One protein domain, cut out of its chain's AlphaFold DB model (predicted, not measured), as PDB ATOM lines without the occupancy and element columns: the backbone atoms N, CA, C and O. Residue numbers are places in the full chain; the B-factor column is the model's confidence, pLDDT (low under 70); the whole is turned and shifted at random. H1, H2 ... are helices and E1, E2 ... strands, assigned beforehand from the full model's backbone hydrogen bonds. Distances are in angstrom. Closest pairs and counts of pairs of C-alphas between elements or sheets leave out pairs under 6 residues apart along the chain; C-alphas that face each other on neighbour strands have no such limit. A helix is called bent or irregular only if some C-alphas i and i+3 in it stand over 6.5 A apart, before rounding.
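AT A GLANCE: This is residues 551 to 661 and 688 to 717 of the 720 residues of an uncharacterized protein of Corallococcus exercitus (UniProt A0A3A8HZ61). One strongly twisted sheet folds at sharp bends in its two long paired strands, E3 and E4, into an open, unclosed shell, with E1 on one wing and E2 and E5 on the other. The hairpin of E6 and E7 extends the sheet from the beginning of E3, H2 follows E7 and sticks out with residues 709 to 716, and the short H1 sits near the far end of E3 and E4. The loop residues 572 to 577 also stick out. The printed part has 141 residues with two named helices and seven named strands, which follow each other along the chain as E1, E2, E3, then H1, then E4, E5, E6, E7, then H2, and its class is mixed, helices and strands; the sheet is branched at E3, which has three neighbours, and its neighbour pairs are antiparallel but for E3 and E7, which are parallel. It is compact, with a radius of gyration of the C-alphas of 15.9 A and spans of 44 by 42 by 37 A.

IN THESE COORDINATES: E3, residues 600 to 614, measures 31.1 A and bends by 91 degrees at residue 608. E4, residues 638 to 648, measures 27.0 A and bends by 81 degrees at residue 645. E2 is residues 588 to 594, 20.1 A, and E5 is residues 655 to 660, 15.4 A. E1, residues 562 to 564, begins at C-alpha 562 (-14.133, 3.998, -8.696). E6 is residues 689 to 692, and E7 is residues 695 to 700, 15.7 A. H1, residues 615 to 623, is irregular: C-alphas 620 and 623 are 7.0 A apart. H2, residues 702 to 716, measures 20.8 A and ends at C-alpha 716 (-31.779, 5.649, 16.035).

HOW THE PARTS SIT: E3 has E2 on one side and E4 on the other, both antiparallel; N 591 and O 603 are 3.0 A apart, N 606 and O 646 2.9 A. E2 and E3 form a hairpin. E5 is antiparallel to E2, with N 592 and O 658 2.9 A apart, and E1 to E4, with N 563 and O 642 2.9 A apart. E7 is parallel to E3, with N 700 and O 600 2.8 A apart. E6 and E7 form a hairpin, with N 690 and O 697 2.8 A apart. H2 is on the sheet over E3 and E4, at a height over the sheet of 11.8 A, and only just stands up from it at 41 degrees; its closest C-alphas to E3 are Glu 704 and Gly 603, 5.1 A. H1 is on the sheet over E3 and E4 and stands up from it at 56 degrees; its closest C-alphas to E4 are Gly 615 and Val 639, 6.3 A. H1 and H2 are apart. In H2 each O i to N i+4 pair is within hydrogen-bond range; in H1 2 of 5 are, and 4 of 6 O i to N i+3 pairs.

THE WHOLE: The C-alphas of Gly 575 and Gly 717, 48.5 A apart, are the two farthest apart. Residues 662 to 687 are not printed, and C-alphas 661 and 688 are 13.9 A apart across this cut. The links E1 to E2 and H1 to E4 are long. The mean pLDDT of the printed part is 83.3; residues 569 to 580, 621, 623 to 627 and 631 to 632 are under 70.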
ATOM      1  N   LYS A 551      -4.533  -5.060  -2.822       91.00
ATOM      2  CA  LYS A 551      -3.839  -3.824  -3.183       91.00
ATOM      3  C   LYS A 551      -4.672  -3.033  -4.186       91.00
ATOM      4  O   LYS A 551      -5.288  -3.619  -5.075       91.00
ATOM      5  N   LEU A 552      -4.703  -1.720  -4.008       91.81
ATOM      6  CA  LEU A 552      -5.335  -0.776  -4.921       91.81
ATOM      7  C   LEU A 552      -4.257   0.003  -5.667       91.81
ATOM      8  O   LEU A 552      -3.199   0.284  -5.104       91.81
ATOM      9  N   LEU A 553      -4.551   0.382  -6.907       90.19
ATOM     10  CA  LEU A 553      -3.721   1.314  -7.662       90.19
ATOM     11  C   LEU A 553      -3.897   2.730  -7.080       90.19
ATOM     12  O   LEU A 553      -5.024   3.230  -7.064       90.19
ATOM     13  N   PRO A 554      -2.829   3.376  -6.576       87.62
ATOM     14  CA  PRO A 554      -2.884   4.774  -6.161       87.62
ATOM     15  C   PRO A 554      -2.850   5.727  -7.376       87.62
ATOM     16  O   PRO A 554      -2.320   5.355  -8.426       87.62
ATOM     17  N   PRO A 555      -3.324   6.979  -7.235       90.44
ATOM     18  CA  PRO A 555      -3.941   7.549  -6.039       90.44
ATOM     19  C   PRO A 555      -5.419   7.160  -5.886       90.44
ATOM     20  O   PRO A 555      -6.145   7.004  -6.866       90.44
ATOM     21  N   VAL A 556      -5.884   7.054  -4.639       91.75
ATOM     22  CA  VAL A 556      -7.318   7.031  -4.315       91.75
ATOM     23  C   VAL A 556      -7.716   8.417  -3.827       91.75
ATOM     24  O   VAL A 556      -7.397   8.795  -2.700       91.75
ATOM     25  N   GLU A 557      -8.390   9.164  -4.697       90.88
ATOM     26  CA  GLU A 557      -8.812  10.543  -4.446       90.88
ATOM     27  C   GLU A 557      -9.969  10.649  -3.443       90.88
ATOM     28  O   GLU A 557     -10.782   9.732  -3.274       90.88
ATOM     29  N   VAL A 558     -10.083  11.816  -2.806       89.81
ATOM     30  CA  VAL A 558     -11.256  12.151  -1.986       89.81
ATOM     31  C   VAL A 558     -12.492  12.197  -2.887       89.81
ATOM     32  O   VAL A 558     -12.510  12.890  -3.901       89.81
ATOM     33  N   GLY A 559     -13.538  11.451  -2.524       85.06
ATOM     34  CA  GLY A 559     -14.753  11.346  -3.338       85.06
ATOM     35  C   GLY A 559     -14.584  10.510  -4.610       85.06
ATOM     36  O   GLY A 559     -15.362  10.671  -5.553       85.06
ATOM     37  N   ALA A 560     -13.574   9.632  -4.661       89.31
ATOM     38  CA  ALA A 560     -13.437   8.688  -5.758       89.31
ATOM     39  C   ALA A 560     -14.697   7.822  -5.907       89.31
ATOM     40  O   ALA A 560     -15.203   7.252  -4.941       89.31
ATOM     41  N   THR A 561     -15.192   7.710  -7.140       90.50
ATOM     42  CA  THR A 561     -16.364   6.886  -7.478       90.50
ATOM     43  C   THR A 561     -15.975   5.497  -7.969       90.50
ATOM     44  O   THR A 561     -16.832   4.625  -8.101       90.50
ATOM     45  N   ARG A 562     -14.686   5.275  -8.242       90.94
ATOM     46  CA  ARG A 562     -14.133   3.998  -8.696       90.94
ATOM     47  C   ARG A 562     -12.820   3.702  -7.985       90.94
ATOM     48  O   ARG A 562     -12.024   4.607  -7.755       90.94
ATOM     49  N   LEU A 563     -12.586   2.431  -7.682       91.50
ATOM     50  CA  LEU A 563     -11.295   1.908  -7.235       91.50
ATOM     51  C   LEU A 563     -10.818   0.844  -8.219       91.50
ATOM     52  O   LEU A 563     -11.625   0.080  -8.752       91.50
ATOM     53  N   PHE A 564      -9.506   0.760  -8.407       89.94
ATOM     54  CA  PHE A 564      -8.876  -0.205  -9.300       89.94
ATOM     55  C   PHE A 564      -7.949  -1.107  -8.493       89.94
ATOM     56  O   PHE A 564      -7.144  -0.611  -7.700       89.94
ATOM     57  N   LEU A 565      -8.069  -2.424  -8.659       88.88
ATOM     58  CA  LEU A 565      -7.140  -3.353  -8.018       88.88
ATOM     59  C   LEU A 565      -5.780  -3.345  -8.721       88.88
ATOM     60  O   LEU A 565      -5.708  -3.302  -9.947       88.88
ATOM     61  N   ASP A 566      -4.719  -3.466  -7.931       86.00
ATOM     62  CA  ASP A 566      -3.362  -3.725  -8.418       86.00
ATOM     63  C   ASP A 566      -3.219  -5.223  -8.743       86.00
ATOM     64  O   ASP A 566      -2.806  -6.038  -7.912       86.00
ATOM     65  N   GLY A 567      -3.670  -5.580  -9.949       76.69
ATOM     66  CA  GLY A 567      -3.659  -6.937 -10.492       76.69
ATOM     67  C   GLY A 567      -4.946  -7.740 -10.260       76.69
ATOM     68  O   GLY A 567      -5.772  -7.445  -9.393       76.69
ATOM     69  N   LEU A 568      -5.110  -8.800 -11.057       73.00
ATOM     70  CA  LEU A 568      -6.231  -9.730 -10.940       73.00
ATOM     71  C   LEU A 568      -5.982 -10.741  -9.808       73.00
ATOM     72  O   LEU A 568      -4.985 -11.470  -9.840       73.00
ATOM     73  N   PRO A 569      -6.887 -10.862  -8.824       67.38
ATOM     74  CA  PRO A 569      -6.778 -11.900  -7.813       67.38
ATOM     75  C   PRO A 569      -6.977 -13.275  -8.460       67.38
ATOM     76  O   PRO A 569      -7.998 -13.538  -9.092       67.38
ATOM     77  N   VAL A 570      -6.005 -14.174  -8.293       59.44
ATOM     78  CA  VAL A 570      -6.064 -15.534  -8.849       59.44
ATOM     79  C   VAL A 570      -6.728 -16.475  -7.839       59.44
ATOM     80  O   VAL A 570      -6.311 -16.555  -6.681       59.44
ATOM     81  N   ALA A 571      -7.751 -17.225  -8.256       54.38
ATOM     82  CA  ALA A 571      -8.335 -18.279  -7.426       54.38
ATOM     83  C   ALA A 571      -7.332 -19.438  -7.276       54.38
ATOM     84  O   ALA A 571      -7.049 -20.149  -8.237       54.38
ATOM     85  N   SER A 572      -6.797 -19.660  -6.072       45.81
ATOM     86  CA  SER A 572      -5.734 -20.660  -5.862       45.81
ATOM     87  C   SER A 572      -6.170 -22.136  -5.946       45.81
ATOM     88  O   SER A 572      -5.323 -23.007  -5.766       45.81
ATOM     89  N   THR A 573      -7.442 -22.470  -6.214       40.81
ATOM     90  CA  THR A 573      -7.928 -23.849  -5.976       40.81
ATOM     91  C   THR A 573      -8.820 -24.520  -7.026       40.81
ATOM     92  O   THR A 573      -9.160 -25.677  -6.802       40.81
ATOM     93  N   SER A 574      -9.191 -23.924  -8.171       39.22
ATOM     94  CA  SER A 574     -10.187 -24.585  -9.055       39.22
ATOM     95  C   SER A 574      -9.872 -24.704 -10.548       39.22
ATOM     96  O   SER A 574     -10.687 -25.275 -11.268       39.22
ATOM     97  N   GLY A 575      -8.735 -24.212 -11.055       41.06
ATOM     98  CA  GLY A 575      -8.461 -24.262 -12.505       41.06
ATOM     99  C   GLY A 575      -9.507 -23.518 -13.358       41.06
ATOM    100  O   GLY A 575      -9.579 -23.714 -14.568       41.06
ATOM    101  N   SER A 576     -10.328 -22.681 -12.719       44.47
ATOM    102  CA  SER A 576     -11.332 -21.825 -13.341       44.47
ATOM    103  C   SER A 576     -10.674 -20.541 -13.836       44.47
ATOM    104  O   SER A 576     -10.010 -19.855 -13.065       44.47
ATOM    105  N   SER A 577     -10.920 -20.185 -15.098       44.94
ATOM    106  CA  SER A 577     -10.567 -18.886 -15.686       44.94
ATOM    107  C   SER A 577     -11.551 -17.769 -15.319       44.94
ATOM    108  O   SER A 577     -11.423 -16.658 -15.823       44.94
ATOM    109  N   LYS A 578     -12.576 -18.051 -14.498       51.44
ATOM    110  CA  LYS A 578     -13.525 -17.022 -14.067       51.44
ATOM    111  C   LYS A 578     -12.887 -16.115 -13.024       51.44
ATOM    112  O   LYS A 578     -12.300 -16.632 -12.069       51.44
ATOM    113  N   PRO A 579     -13.046 -14.797 -13.168       55.09
ATOM    114  CA  PRO A 579     -12.466 -13.887 -12.220       55.09
ATOM    115  C   PRO A 579     -13.049 -13.990 -10.820       55.09
ATOM    116  O   PRO A 579     -14.188 -14.399 -10.598       55.09
ATOM    117  N   VAL A 580     -12.226 -13.557  -9.883       63.97
ATOM    118  CA  VAL A 580     -12.483 -13.564  -8.457       63.97
ATOM    119  C   VAL A 580     -13.297 -12.338  -8.051       63.97
ATOM    120  O   VAL A 580     -12.846 -11.203  -8.196       63.97
ATOM    121  N   GLN A 581     -14.470 -12.566  -7.464       74.75
ATOM    122  CA  GLN A 581     -15.286 -11.493  -6.913       74.75
ATOM    123  C   GLN A 581     -14.682 -10.970  -5.601       74.75
ATOM    124  O   GLN A 581     -14.826 -11.566  -4.536       74.75
ATOM    125  N   VAL A 582     -13.971  -9.843  -5.665       81.31
ATOM    126  CA  VAL A 582     -13.301  -9.247  -4.492       81.31
ATOM    127  C   VAL A 582     -14.241  -8.543  -3.526       81.31
ATOM    128  O   VAL A 582     -13.899  -8.377  -2.353       81.31
ATOM    129  N   ALA A 583     -15.408  -8.117  -4.007       88.25
ATOM    130  CA  ALA A 583     -16.421  -7.368  -3.282       88.25
ATOM    131  C   ALA A 583     -17.802  -7.571  -3.904       88.25
ATOM    132  O   ALA A 583     -17.914  -8.050  -5.032       88.25
ATOM    133  N   ARG A 584     -18.849  -7.232  -3.150       88.88
ATOM    134  CA  ARG A 584     -20.242  -7.431  -3.562       88.88
ATOM    135  C   ARG A 584     -21.023  -6.122  -3.511       88.88
ATOM    136  O   ARG A 584     -20.734  -5.295  -2.641       88.88
ATOM    137  N   PRO A 585     -22.043  -5.954  -4.366       86.38
ATOM    138  CA  PRO A 585     -22.980  -4.843  -4.256       86.38
ATOM    139  C   PRO A 585     -23.543  -4.695  -2.835       86.38
ATOM    140  O   PRO A 585     -23.974  -5.669  -2.216       86.38
ATOM    141  N   GLY A 586     -23.522  -3.471  -2.304       81.88
ATOM    142  CA  GLY A 586     -24.020  -3.137  -0.966       81.88
ATOM    143  C   GLY A 586     -23.042  -3.397   0.187       81.88
ATOM    144  O   GLY A 586     -23.331  -3.006   1.320       81.88
ATOM    145  N   GLU A 587     -21.885  -4.014  -0.065       91.25
ATOM    146  CA  GLU A 587     -20.875  -4.294   0.957       91.25
ATOM    147  C   GLU A 587     -20.110  -3.025   1.380       91.25
ATOM    148  O   GLU A 587     -19.747  -2.197   0.546       91.25
ATOM    149  N   LEU A 588     -19.835  -2.888   2.685       93.25
ATOM    150  CA  LEU A 588     -18.889  -1.898   3.210       93.25
ATOM    151  C   LEU A 588     -17.509  -2.537   3.361       93.25
ATOM    152  O   LEU A 588     -17.386  -3.630   3.917       93.25
ATOM    153  N   LEU A 589     -16.475  -1.828   2.917       93.88
ATOM    154  CA  LEU A 589     -15.074  -2.236   2.994       93.88
ATOM    155  C   LEU A 589     -14.215  -1.111   3.569       93.88
ATOM    156  O   LEU A 589     -14.574   0.060   3.493       93.88
ATOM    157  N   LEU A 590     -13.069  -1.472   4.139       94.44
ATOM    158  CA  LEU A 590     -12.086  -0.515   4.639       94.44
ATOM    159  C   LEU A 590     -11.080  -0.184   3.542       94.44
ATOM    160  O   LEU A 590     -10.515  -1.099   2.941       94.44
ATOM    161  N   VAL A 591     -10.816   1.105   3.336       95.69
ATOM    162  CA  VAL A 591      -9.724   1.586   2.480       95.69
ATOM    163  C   VAL A 591      -8.628   2.140   3.380       95.69
ATOM    164  O   VAL A 591      -8.895   3.020   4.196       95.69
ATOM    165  N   ARG A 592      -7.407   1.614   3.269       95.50
ATOM    166  CA  ARG A 592      -6.267   2.011   4.108       95.50
ATOM    167  C   ARG A 592      -5.044   2.309   3.256       95.50
ATOM    168  O   ARG A 592      -4.694   1.483   2.424       95.50
ATOM    169  N   GLY A 593      -4.361   3.414   3.525       94.94
ATOM    170  CA  GLY A 593      -3.121   3.802   2.849       94.94
ATOM    171  C   GLY A 593      -2.509   5.043   3.487       94.94
ATOM    172  O   GLY A 593      -3.052   5.558   4.469       94.94
ATOM    173  N   ALA A 594      -1.393   5.513   2.936       94.19
ATOM    174  CA  ALA A 594      -0.764   6.760   3.358       94.19
ATOM    175  C   ALA A 594      -1.044   7.901   2.374       94.19
ATOM    176  O   ALA A 594      -1.087   7.683   1.158       94.19
ATOM    177  N   ASP A 595      -1.205   9.106   2.914       92.88
ATOM    178  CA  ASP A 595      -1.239  10.345   2.137       92.88
ATOM    179  C   ASP A 595       0.176  10.794   1.715       92.88
ATOM    180  O   ASP A 595       1.173  10.075   1.887       92.88
ATOM    181  N   ASP A 596       0.243  11.965   1.088       91.25
ATOM    182  CA  ASP A 596       1.457  12.610   0.589       91.25
ATOM    183  C   ASP A 596       2.400  13.075   1.710       91.25
ATOM    184  O   ASP A 596       3.620  13.029   1.550       91.25
ATOM    185  N   GLU A 597       1.848  13.435   2.868       89.00
ATOM    186  CA  GLU A 597       2.583  13.764   4.097       89.00
ATOM    187  C   GLU A 597       3.109  12.514   4.834       89.00
ATOM    188  O   GLU A 597       3.915  12.610   5.764       89.00
ATOM    189  N   GLY A 598       2.683  11.319   4.420       88.19
ATOM    190  CA  GLY A 598       3.049  10.047   5.040       88.19
ATOM    191  C   GLY A 598       2.210   9.676   6.268       88.19
ATOM    192  O   GLY A 598       2.577   8.761   7.013       88.19
ATOM    193  N   THR A 599       1.080  10.351   6.472       89.56
ATOM    194  CA  THR A 599       0.074  10.016   7.478       89.56
ATOM    195  C   THR A 599      -0.786   8.864   6.978       89.56
ATOM    196  O   THR A 599      -1.235   8.836   5.833       89.56
ATOM    197  N   TRP A 600      -1.020   7.884   7.847       91.94
ATOM    198  CA  TRP A 600      -1.782   6.690   7.504       91.94
ATOM    199  C   TRP A 600      -3.246   6.840   7.897       91.94
ATOM    200  O   TRP A 600      -3.552   7.064   9.067       91.94
ATOM    201  N   TRP A 601      -4.147   6.616   6.945       92.50
ATOM    202  CA  TRP A 601      -5.590   6.767   7.124       92.50
ATOM    203  C   TRP A 601      -6.327   5.451   6.895       92.50
ATOM    204  O   TRP A 601      -5.898   4.602   6.111       92.50
ATOM    205  N   GLN A 602      -7.468   5.299   7.566       93.56
ATOM    206  CA  GLN A 602      -8.446   4.248   7.319       93.56
ATOM    207  C   GLN A 602      -9.841   4.851   7.136       93.56
ATOM    208  O   GLN A 602     -10.429   5.389   8.075       93.56
ATOM    209  N   GLY A 603     -10.353   4.731   5.914       94.62
ATOM    210  CA  GLY A 603     -11.697   5.122   5.508       94.62
ATOM    211  C   GLY A 603     -12.620   3.940   5.255       94.62
ATOM    212  O   GLY A 603     -12.239   2.775   5.416       94.62
ATOM    213  N   VAL A 604     -13.843   4.253   4.832       95.69
ATOM    214  CA  VAL A 604     -14.885   3.271   4.504       95.69
ATOM    215  C   VAL A 604     -15.387   3.523   3.087       95.69
ATOM    216  O   VAL A 604     -15.710   4.655   2.739       95.69
ATOM    217  N   ALA A 605     -15.463   2.462   2.289       95.19
ATOM    218  CA  ALA A 605     -16.018   2.462   0.944       95.19
ATOM    219  C   ALA A 605     -17.285   1.605   0.906       95.19
ATOM    220  O   ALA A 605     -17.281   0.471   1.394       95.19
ATOM    221  N   GLN A 606     -18.353   2.129   0.308       93.31
ATOM    222  CA  GLN A 606     -19.568   1.373   0.023       93.31
ATOM    223  C   GLN A 606     -19.591   0.966  -1.445       93.31
ATOM    224  O   GLN A 606     -19.615   1.816  -2.331       93.31
ATOM    225  N   VAL A 607     -19.620  -0.338  -1.696       92.38
ATOM    226  CA  VAL A 607     -19.565  -0.897  -3.046       92.38
ATOM    227  C   VAL A 607     -20.938  -0.836  -3.706       92.38
ATOM    228  O   VAL A 607     -21.944  -1.225  -3.106       92.38
ATOM    229  N   ASP A 608     -20.972  -0.365  -4.949       88.88
ATOM    230  CA  ASP A 608     -22.146  -0.442  -5.815       88.88
ATOM    231  C   ASP A 608     -22.071  -1.657  -6.737       88.88
ATOM    232  O   ASP A 608     -22.898  -2.560  -6.643       88.88
ATOM    233  N   THR A 609     -21.036  -1.716  -7.575       86.25
ATOM    234  CA  THR A 609     -20.807  -2.806  -8.530       86.25
ATOM    235  C   THR A 609     -19.330  -3.177  -8.589       86.25
ATOM    236  O   THR A 609     -18.455  -2.397  -8.210       86.25
ATOM    237  N   VAL A 610     -19.054  -4.393  -9.057       85.69
ATOM    238  CA  VAL A 610     -17.698  -4.870  -9.330       85.69
ATOM    239  C   VAL A 610     -17.709  -5.513 -10.702       85.69
ATOM    240  O   VAL A 610     -18.407  -6.502 -10.901       85.69
ATOM    241  N   ASP A 611     -16.914  -4.965 -11.612       85.25
ATOM    242  CA  ASP A 611     -16.822  -5.434 -12.989       85.25
ATOM    243  C   ASP A 611     -15.365  -5.675 -13.371       85.25
ATOM    244  O   ASP A 611     -14.444  -5.071 -12.814       85.25
ATOM    245  N   ILE A 612     -15.155  -6.530 -14.370       83.50
ATOM    246  CA  ILE A 612     -13.849  -6.694 -15.010       83.50
ATOM    247  C   ILE A 612     -13.953  -6.234 -16.439       83.50
ATOM    248  O   ILE A 612     -14.860  -6.622 -17.175       83.50
ATOM    249  N   ARG A 613     -13.038  -5.340 -16.788       83.94
ATOM    250  CA  ARG A 613     -13.058  -4.596 -18.038       83.94
ATOM    251  C   ARG A 613     -11.644  -4.511 -18.577       83.94
ATOM    252  O   ARG A 613     -10.690  -4.573 -17.809       83.94
ATOM    253  N   THR A 614     -11.513  -4.336 -19.884       84.50
ATOM    254  CA  THR A 614     -10.222  -3.962 -20.463       84.50
ATOM    255  C   THR A 614      -9.886  -2.515 -20.092       84.50
ATOM    256  O   THR A 614     -10.796  -1.706 -19.874       84.50
ATOM    257  N   GLY A 615      -8.602  -2.154 -20.039       82.12
ATOM    258  CA  GLY A 615      -8.176  -0.782 -19.751       82.12
ATOM    259  C   GLY A 615      -8.789   0.248 -20.709       82.12
ATOM    260  O   GLY A 615      -9.184   1.330 -20.275       82.12
ATOM    261  N   ALA A 616      -8.975  -0.109 -21.984       83.31
ATOM    262  CA  ALA A 616      -9.675   0.730 -22.957       83.31
ATOM    263  C   ALA A 616     -11.161   0.933 -22.608       83.31
ATOM    264  O   ALA A 616     -11.661   2.055 -22.682       83.31
ATOM    265  N   ALA A 617     -11.866  -0.125 -22.191       83.44
ATOM    266  CA  ALA A 617     -13.271  -0.036 -21.791       83.44
ATOM    267  C   ALA A 617     -13.457   0.733 -20.474       83.44
ATOM    268  O   ALA A 617     -14.444   1.443 -20.310       83.44
ATOM    269  N   ALA A 618     -12.505   0.628 -19.543       82.81
ATOM    270  CA  ALA A 618     -12.508   1.433 -18.325       82.81
ATOM    271  C   ALA A 618     -12.303   2.931 -18.627       82.81
ATOM    272  O   ALA A 618     -13.020   3.757 -18.058       82.81
ATOM    273  N   ARG A 619     -11.401   3.261 -19.570       83.06
ATOM    274  CA  ARG A 619     -11.123   4.637 -20.024       83.06
ATOM    275  C   ARG A 619     -12.254   5.271 -20.823       83.06
ATOM    276  O   ARG A 619     -12.451   6.475 -20.729       83.06
ATOM    277  N   ALA A 620     -13.008   4.485 -21.591       78.25
ATOM    278  CA  ALA A 620     -14.176   4.987 -22.314       78.25
ATOM    279  C   ALA A 620     -15.244   5.576 -21.370       78.25
ATOM    280  O   ALA A 620     -15.955   6.503 -21.745       78.25
ATOM    281  N   ASP A 621     -15.297   5.089 -20.128       69.75
ATOM    282  CA  ASP A 621     -16.199   5.584 -19.091       69.75
ATOM    283  C   ASP A 621     -15.620   6.774 -18.300       69.75
ATOM    284  O   ASP A 621     -16.262   7.218 -17.356       69.75
ATOM    285  N   ASP A 622     -14.438   7.309 -18.649       70.94
ATOM    286  CA  ASP A 622     -13.790   8.434 -17.947       70.94
ATOM    287  C   ASP A 622     -14.446   9.809 -18.230       70.94
ATOM    288  O   ASP A 622     -14.111  10.790 -17.572       70.94
ATOM    289  N   GLU A 623     -15.408   9.915 -19.156       56.03
ATOM    290  CA  GLU A 623     -16.018  11.206 -19.552       56.03
ATOM    291  C   GLU A 623     -16.906  11.864 -18.466       56.03
ATOM    292  O   GLU A 623     -17.335  13.009 -18.610       56.03
ATOM    293  N   VAL A 624     -17.175  11.157 -17.364       54.41
ATOM    294  CA  VAL A 624     -18.094  11.532 -16.263       54.41
ATOM    295  C   VAL A 624     -17.509  11.355 -14.831       54.41
ATOM    296  O   VAL A 624     -17.932  12.090 -13.936       54.41
ATOM    297  N   PRO A 625     -16.569  10.428 -14.542       60.28
ATOM    298  CA  PRO A 625     -16.056  10.172 -13.193       60.28
ATOM    299  C   PRO A 625     -15.018  11.184 -12.698       60.28
ATOM    300  O   PRO A 625     -14.143  11.630 -13.431       60.28
ATOM    301  N   THR A 626     -15.029  11.426 -11.388       64.69
ATOM    302  CA  THR A 626     -13.976  12.143 -10.644       64.69
ATOM    303  C   THR A 626     -12.658  11.363 -10.536       64.69
ATOM    304  O   THR A 626     -11.649  11.931 -10.130       64.69
ATOM    305  N   THR A 627     -12.641  10.074 -10.893       68.62
ATOM    306  CA  THR A 627     -11.460   9.199 -10.814       68.62
ATOM    307  C   THR A 627     -11.139   8.639 -12.196       68.62
ATOM    308  O   THR A 627     -11.872   7.749 -12.632       68.62
ATOM    309  N   PRO A 628     -10.103   9.125 -12.900       72.81
ATOM    310  CA  PRO A 628      -9.721   8.589 -14.205       72.81
ATOM    311  C   PRO A 628      -9.138   7.179 -14.077       72.81
ATOM    312  O   PRO A 628      -8.656   6.782 -13.012       72.81
ATOM    313  N   THR A 629      -9.168   6.416 -15.166       76.88
ATOM    314  CA  THR A 629      -8.534   5.095 -15.190       76.88
ATOM    315  C   THR A 629      -7.004   5.240 -15.092       76.88
ATOM    316  O   THR A 629      -6.432   6.085 -15.789       76.88
ATOM    317  N   PRO A 630      -6.304   4.437 -14.265       74.31
ATOM    318  CA  PRO A 630      -4.858   4.543 -14.097       74.31
ATOM    319  C   PRO A 630      -4.083   4.358 -15.408       74.31
ATOM    320  O   PRO A 630      -4.371   3.462 -16.202       74.31
ATOM    321  N   LEU A 631      -3.039   5.171 -15.601       69.75
ATOM    322  CA  LEU A 631      -2.172   5.145 -16.791       69.75
ATOM    323  C   LEU A 631      -1.403   3.825 -16.971       69.75
ATOM    324  O   LEU A 631      -0.922   3.547 -18.065       69.75
ATOM    325  N   CYS A 632      -1.248   3.037 -15.906       68.31
ATOM    326  CA  CYS A 632      -0.524   1.769 -15.937       68.31
ATOM    327  C   CYS A 632      -1.310   0.622 -16.583       68.31
ATOM    328  O   CYS A 632      -0.691  -0.375 -16.935       68.31
ATOM    329  N   CYS A 633      -2.626   0.758 -16.762       72.62
ATOM    330  CA  CYS A 633      -3.459  -0.285 -17.350       72.62
ATOM    331  C   CYS A 633      -3.397  -0.208 -18.880       72.62
ATOM    332  O   CYS A 633      -3.872   0.775 -19.457       72.62
ATOM    333  N   GLY A 634      -2.839  -1.223 -19.546       77.44
ATOM    334  CA  GLY A 634      -2.833  -1.306 -21.013       77.44
ATOM    335  C   GLY A 634      -4.245  -1.399 -21.614       77.44
ATOM    336  O   GLY A 634      -5.186  -1.804 -20.939       77.44
ATOM    337  N   ASP A 635      -4.416  -1.036 -22.891       80.94
ATOM    338  CA  ASP A 635      -5.737  -1.018 -23.557       80.94
ATOM    339  C   ASP A 635      -6.453  -2.375 -23.510       80.94
ATOM    340  O   ASP A 635      -7.658  -2.418 -23.260       80.94
ATOM    341  N   ASP A 636      -5.698  -3.461 -23.681       81.94
ATOM    342  CA  ASP A 636      -6.189  -4.845 -23.688       81.94
ATOM    343  C   ASP A 636      -6.042  -5.551 -22.328       81.94
ATOM    344  O   ASP A 636      -6.416  -6.715 -22.187       81.94
ATOM    345  N   GLU A 637      -5.478  -4.881 -21.320       81.25
ATOM    346  CA  GLU A 637      -5.252  -5.472 -20.002       81.25
ATOM    347  C   GLU A 637      -6.551  -5.504 -19.196       81.25
ATOM    348  O   GLU A 637      -7.272  -4.508 -19.119       81.25
ATOM    349  N   GLU A 638      -6.859  -6.652 -18.593       82.50
ATOM    350  CA  GLU A 638      -8.022  -6.803 -17.723       82.50
ATOM    351  C   GLU A 638      -7.776  -6.151 -16.359       82.50
ATOM    352  O   GLU A 638      -6.815  -6.458 -15.654       82.50
ATOM    353  N   VAL A 639      -8.709  -5.294 -15.956       82.81
ATOM    354  CA  VAL A 639      -8.676  -4.556 -14.697       82.81
ATOM    355  C   VAL A 639      -9.977  -4.795 -13.942       82.81
ATOM    356  O   VAL A 639     -11.066  -4.758 -14.520       82.81
ATOM    357  N   VAL A 640      -9.871  -5.014 -12.630       86.69
ATOM    358  CA  VAL A 640     -11.035  -5.049 -11.734       86.69
ATOM    359  C   VAL A 640     -11.386  -3.620 -11.345       86.69
ATOM    360  O   VAL A 640     -10.594  -2.938 -10.690       86.69
ATOM    361  N   VAL A 641     -12.590  -3.200 -11.720       88.62
ATOM    362  CA  VAL A 641     -13.155  -1.889 -11.409       88.62
ATOM    363  C   VAL A 641     -14.221  -2.063 -10.333       88.62
ATOM    364  O   VAL A 641     -15.201  -2.783 -10.521       88.62
ATOM    365  N   ILE A 642     -14.027  -1.404  -9.194       90.56
ATOM    366  CA  ILE A 642     -14.983  -1.372  -8.086       90.56
ATOM    367  C   ILE A 642     -15.665  -0.011  -8.110       90.56
ATOM    368  O   ILE A 642     -15.051   0.993  -7.752       90.56
ATOM    369  N   THR A 643     -16.928   0.027  -8.516       91.06
ATOM    370  CA  THR A 643     -17.740   1.247  -8.484       91.06
ATOM    371  C   THR A 643     -18.273   1.457  -7.074       91.06
ATOM    372  O   THR A 643     -18.765   0.519  -6.440       91.06
ATOM    373  N   LEU A 644     -18.177   2.682  -6.570       92.25
ATOM    374  CA  LEU A 644     -18.563   3.046  -5.214       92.25
ATOM    375  C   LEU A 644     -19.850   3.871  -5.199       92.25
ATOM    376  O   LEU A 644     -20.038   4.763  -6.024       92.25
ATOM    377  N   ARG A 645     -20.706   3.613  -4.203       89.12
ATOM    378  CA  ARG A 645     -21.810   4.518  -3.836       89.12
ATOM    379  C   ARG A 645     -21.326   5.683  -2.990       89.12
ATOM    380  O   ARG A 645     -21.846   6.784  -3.114       89.12
ATOM    381  N   ASP A 646     -20.384   5.402  -2.096       90.44
ATOM    382  CA  ASP A 646     -19.840   6.360  -1.141       90.44
ATOM    383  C   ASP A 646     -18.402   5.977  -0.770       90.44
ATOM    384  O   ASP A 646     -18.056   4.789  -0.719       90.44
ATOM    385  N   LEU A 647     -17.582   6.988  -0.488       93.12
ATOM    386  CA  LEU A 647     -16.207   6.850  -0.022       93.12
ATOM    387  C   LEU A 647     -15.903   7.929   1.014       93.12
ATOM    388  O   LEU A 647     -15.840   9.117   0.702       93.12
ATOM    389  N   GLN A 648     -15.637   7.500   2.243       92.75
ATOM    390  CA  GLN A 648     -15.333   8.393   3.355       92.75
ATOM    391  C   GLN A 648     -13.829   8.410   3.615       92.75
ATOM    392  O   GLN A 648     -13.300   7.565   4.341       92.75
ATOM    393  N   LEU A 649     -13.151   9.388   3.012       91.44
ATOM    394  CA  LEU A 649     -11.724   9.667   3.181       91.44
ATOM    395  C   LEU A 649     -11.490  11.179   3.317       91.44
ATOM    396  O   LEU A 649     -12.127  11.945   2.598       91.44
ATOM    397  N   PRO A 650     -10.584  11.620   4.206       89.88
ATOM    398  CA  PRO A 650     -10.307  13.044   4.391       89.88
ATOM    399  C   PRO A 650      -9.202  13.584   3.480       89.88
ATOM    400  O   PRO A 650      -9.168  14.779   3.201       89.88
ATOM    401  N   LYS A 651      -8.306  12.707   3.022       91.19
ATOM    402  CA  LYS A 651      -7.182  13.012   2.137       91.19
ATOM    403  C   LYS A 651      -7.020  11.903   1.104       91.19
ATOM    404  O   LYS A 651      -7.446  10.768   1.338       91.19
ATOM    405  N   ALA A 652      -6.408  12.246  -0.026       92.56
ATOM    406  CA  ALA A 652      -6.070  11.279  -1.057       92.56
ATOM    407  C   ALA A 652      -4.993  10.313  -0.546       92.56
ATOM    408  O   ALA A 652      -4.051  10.714   0.138       92.56
ATOM    409  N   LEU A 653      -5.130   9.032  -0.878       94.38
ATOM    410  CA  LEU A 653      -4.162   8.006  -0.499       94.38
ATOM    411  C   LEU A 653      -3.272   7.702  -1.697       94.38
ATOM    412  O   LEU A 653      -3.753   7.242  -2.731       94.38
ATOM    413  N   VAL A 654      -1.975   7.949  -1.554       93.75
ATOM    414  CA  VAL A 654      -1.001   7.898  -2.655       93.75
ATOM    415  C   VAL A 654      -0.003   6.746  -2.522       93.75
ATOM    416  O   VAL A 654       0.688   6.427  -3.487       93.75
ATOM    417  N   ARG A 655       0.084   6.092  -1.353       91.06
ATOM    418  CA  ARG A 655       1.033   4.991  -1.094       91.06
ATOM    419  C   ARG A 655       0.382   3.824  -0.354       91.06
ATOM    420  O   ARG A 655      -0.441   4.033   0.538       91.06
ATOM    421  N   ASP A 656       0.792   2.606  -0.723       90.62
ATOM    422  CA  ASP A 656       0.414   1.332  -0.087       90.62
ATOM    423  C   ASP A 656      -1.090   1.189   0.188       90.62
ATOM    424  O   ASP A 656      -1.527   0.747   1.256       90.62
ATOM    425  N   VAL A 657      -1.897   1.590  -0.796       94.50
ATOM    426  CA  VAL A 657      -3.348   1.640  -0.654       94.50
ATOM    427  C   VAL A 657      -3.936   0.237  -0.758       94.50
ATOM    428  O   VAL A 657      -3.600  -0.547  -1.645       94.50
ATOM    429  N   THR A 658      -4.819  -0.098   0.176       94.25
ATOM    430  CA  THR A 658      -5.391  -1.434   0.313       94.25
ATOM    431  C   THR A 658      -6.880  -1.413   0.633       94.25
ATOM    432  O   THR A 658      -7.365  -0.521   1.327       94.25
ATOM    433  N   LEU A 659      -7.586  -2.445   0.171       93.12
ATOM    434  CA  LEU A 659      -8.996  -2.723   0.432       93.12
ATOM    435  C   LEU A 659      -9.139  -3.949   1.347       93.12
ATOM    436  O   LEU A 659      -8.515  -4.988   1.102       93.12
ATOM    437  N   ARG A 660      -9.921  -3.834   2.428       91.69
ATOM    438  CA  ARG A 660      -9.916  -4.803   3.542       91.69
ATOM    439  C   ARG A 660     -11.296  -5.024   4.176       91.69
ATOM    440  O   ARG A 660     -12.207  -4.217   4.021       91.69
ATOM    441  N   ARG A 661     -11.423  -6.118   4.943       87.94
ATOM    442  CA  ARG A 661     -12.619  -6.514   5.731       87.94
ATOM    443  C   ARG A 661     -12.352  -6.660   7.235       87.94
ATOM    444  O   ARG A 661     -13.176  -7.206   7.964       87.94
ATOM    445  N   ILE A 688      -4.292   0.561  15.552       80.94
ATOM    446  CA  ILE A 688      -3.836  -0.162  14.368       80.94
ATOM    447  C   ILE A 688      -2.497   0.447  13.969       80.94
ATOM    448  O   ILE A 688      -2.417   1.652  13.729       80.94
ATOM    449  N   THR A 689      -1.459  -0.380  13.905       85.06
ATOM    450  CA  THR A 689      -0.134   0.032  13.451       85.06
ATOM    451  C   THR A 689       0.250  -0.670  12.156       85.06
ATOM    452  O   THR A 689      -0.235  -1.759  11.838       85.06
ATOM    453  N   VAL A 690       1.108  -0.014  11.387       84.38
ATOM    454  CA  VAL A 690       1.663  -0.476  10.113       84.38
ATOM    455  C   VAL A 690       3.160  -0.193  10.093       84.38
ATOM    456  O   VAL A 690       3.639   0.661  10.833       84.38
ATOM    457  N   GLN A 691       3.909  -0.933   9.284       84.81
ATOM    458  CA  GLN A 691       5.331  -0.675   9.061       84.81
ATOM    459  C   GLN A 691       5.482   0.125   7.768       84.81
ATOM    460  O   GLN A 691       5.035  -0.340   6.725       84.81
ATOM    461  N   ASP A 692       6.117   1.293   7.839       80.94
ATOM    462  CA  ASP A 692       6.425   2.155   6.691       80.94
ATOM    463  C   ASP A 692       7.912   2.524   6.751       80.94
ATOM    464  O   ASP A 692       8.371   3.120   7.727       80.94
ATOM    465  N   GLY A 693       8.700   2.082   5.767       78.69
ATOM    466  CA  GLY A 693      10.149   2.325   5.736       78.69
ATOM    467  C   GLY A 693      10.919   1.801   6.962       78.69
ATOM    468  O   GLY A 693      11.931   2.381   7.343       78.69
ATOM    469  N   GLY A 694      10.430   0.737   7.615       81.62
ATOM    470  CA  GLY A 694      11.007   0.199   8.857       81.62
ATOM    471  C   GLY A 694      10.605   0.952  10.134       81.62
ATOM    472  O   GLY A 694      11.110   0.638  11.210       81.62
ATOM    473  N   VAL A 695       9.698   1.928  10.029       83.94
ATOM    474  CA  VAL A 695       9.139   2.675  11.158       83.94
ATOM    475  C   VAL A 695       7.699   2.232  11.402       83.94
ATOM    476  O   VAL A 695       6.873   2.212  10.490       83.94
ATOM    477  N   THR A 696       7.371   1.929  12.657       86.12
ATOM    478  CA  THR A 696       5.988   1.681  13.066       86.12
ATOM    479  C   THR A 696       5.197   2.987  13.008       86.12
ATOM    480  O   THR A 696       5.468   3.917  13.770       86.12
ATOM    481  N   LYS A 697       4.203   3.055  12.126       83.56
ATOM    482  CA  LYS A 697       3.246   4.157  12.013       83.56
ATOM    483  C   LYS A 697       1.885   3.730  12.534       83.56
ATOM    484  O   LYS A 697       1.518   2.557  12.496       83.56
ATOM    485  N   THR A 698       1.131   4.703  13.010       86.62
ATOM    486  CA  THR A 698      -0.200   4.506  13.565       86.62
ATOM    487  C   THR A 698      -1.245   4.935  12.537       86.62
ATOM    488  O   THR A 698      -1.140   6.017  11.976       86.62
ATOM    489  N   VAL A 699      -2.253   4.096  12.289       89.00
ATOM    490  CA  VAL A 699      -3.315   4.358  11.303       89.00
ATOM    491  C   VAL A 699      -4.459   5.117  11.957       89.00
ATOM    492  O   VAL A 699      -5.062   4.594  12.898       89.00
ATOM    493  N   LEU A 700      -4.783   6.309  11.458       89.56
ATOM    494  CA  LEU A 700      -5.911   7.137  11.889       89.56
ATOM    495  C   LEU A 700      -7.239   6.533  11.415       89.56
ATOM    496  O   LEU A 700      -7.406   6.216  10.238       89.56
ATOM    497  N   ARG A 701      -8.175   6.332  12.352       90.25
ATOM    498  CA  ARG A 701      -9.464   5.638  12.135       90.25
ATOM    499  C   ARG A 701     -10.670   6.564  12.295       90.25
ATOM    500  O   ARG A 701     -11.804   6.102  12.280       90.25
ATOM    501  N   ASP A 702     -10.444   7.861  12.450       88.94
ATOM    502  CA  ASP A 702     -11.483   8.881  12.600       88.94
ATOM    503  C   ASP A 702     -12.512   8.862  11.450       88.94
ATOM    504  O   ASP A 702     -13.712   8.931  11.730       88.94
ATOM    505  N   PRO A 703     -12.122   8.654  10.170       91.06
ATOM    506  CA  PRO A 703     -13.093   8.491   9.085       91.06
ATOM    507  C   PRO A 703     -13.963   7.232   9.240       91.06
ATOM    508  O   PRO A 703     -15.174   7.291   9.033       91.06
ATOM    509  N   GLU A 704     -13.380   6.109   9.669       93.06
ATOM    510  CA  GLU A 704     -14.123   4.881   9.985       93.06
ATOM    511  C   GLU A 704     -15.095   5.088  11.161       93.06
ATOM    512  O   GLU A 704     -16.236   4.620  11.098       93.06
ATOM    513  N   LEU A 705     -14.694   5.829  12.204       92.12
ATOM    514  CA  LEU A 705     -15.570   6.162  13.331       92.12
ATOM    515  C   LEU A 705     -16.746   7.030  12.876       92.12
ATOM    516  O   LEU A 705     -17.881   6.750  13.255       92.12
ATOM    517  N   ARG A 706     -16.510   8.039  12.027       91.88
ATOM    518  CA  ARG A 706     -17.587   8.870  11.461       91.88
ATOM    519  C   ARG A 706     -18.604   8.028  10.696       91.88
ATOM    520  O   ARG A 706     -19.804   8.182  10.928       91.88
ATOM    521  N   ALA A 707     -18.144   7.098   9.858       93.50
ATOM    522  CA  ALA A 707     -19.022   6.165   9.155       93.50
ATOM    523  C   ALA A 707     -19.862   5.334  10.142       93.50
ATOM    524  O   ALA A 707     -21.084   5.227   9.999       93.50
ATOM    525  N   ALA A 708     -19.227   4.793  11.187       93.75
ATOM    526  CA  ALA A 708     -19.886   4.006  12.225       93.75
ATOM    527  C   ALA A 708     -20.937   4.828  12.999       93.75
ATOM    528  O   ALA A 708     -22.082   4.396  13.158       93.75
ATOM    529  N   THR A 709     -20.596   6.046  13.424       92.94
ATOM    530  CA  THR A 709     -21.513   6.960  14.115       92.94
ATOM    531  C   THR A 709     -22.699   7.347  13.228       92.94
ATOM    532  O   THR A 709     -23.828   7.393  13.721       92.94
ATOM    533  N   THR A 710     -22.491   7.566  11.926       92.25
ATOM    534  CA  THR A 710     -23.568   7.838  10.955       92.25
ATOM    535  C   THR A 710     -24.528   6.656  10.839       92.25
ATOM    536  O   THR A 710     -25.745   6.840  10.925       92.25
ATOM    537  N   VAL A 711     -24.004   5.428  10.736       92.50
ATOM    538  CA  VAL A 711     -24.829   4.209  10.738       92.50
ATOM    539  C   VAL A 711     -25.660   4.127  12.019       92.50
ATOM    540  O   VAL A 711     -26.881   3.975  11.940       92.50
ATOM    541  N   LEU A 712     -25.039   4.297  13.191       92.62
ATOM    542  CA  LEU A 712     -25.744   4.246  14.472       92.62
ATOM    543  C   LEU A 712     -26.851   5.308  14.552       92.62
ATOM    544  O   LEU A 712     -27.993   4.971  14.852       92.62
ATOM    545  N   LYS A 713     -26.549   6.574  14.238       90.00
ATOM    546  CA  LYS A 713     -27.533   7.672  14.256       90.00
ATOM    547  C   LYS A 713     -28.705   7.415  13.312       90.00
ATOM    548  O   LYS A 713     -29.855   7.605  13.717       90.00
ATOM    549  N   SER A 714     -28.427   6.901  12.110       88.56
ATOM    550  CA  SER A 714     -29.465   6.534  11.142       88.56
ATOM    551  C   SER A 714     -30.432   5.493  11.719       88.56
ATOM    552  O   SER A 714     -31.648   5.643  11.600       88.56
ATOM    553  N   TRP A 715     -29.920   4.491  12.442       89.31
ATOM    554  CA  TRP A 715     -30.734   3.447  13.070       89.31
ATOM    555  C   TRP A 715     -31.518   3.931  14.289       89.31
ATOM    556  O   TRP A 715     -32.574   3.381  14.605       89.31
ATOM    557  N   LEU A 716     -31.044   4.981  14.960       85.69
ATOM    558  CA  LEU A 716     -31.779   5.649  16.035       85.69
ATOM    559  C   LEU A 716     -32.865   6.601  15.505       85.69
ATOM    560  O   LEU A 716     -33.676   7.103  16.285       85.69
ATOM    561  N   GLY A 717     -32.912   6.832  14.188       74.00
ATOM    562  CA  GLY A 717     -33.861   7.742  13.554       74.00
ATOM    563  C   GLY A 717     -33.577   9.215  13.849       74.00
ATOM    564  O   GLY A 717     -34.515  10.017  13.793       74.00
TER     565      GLY A 717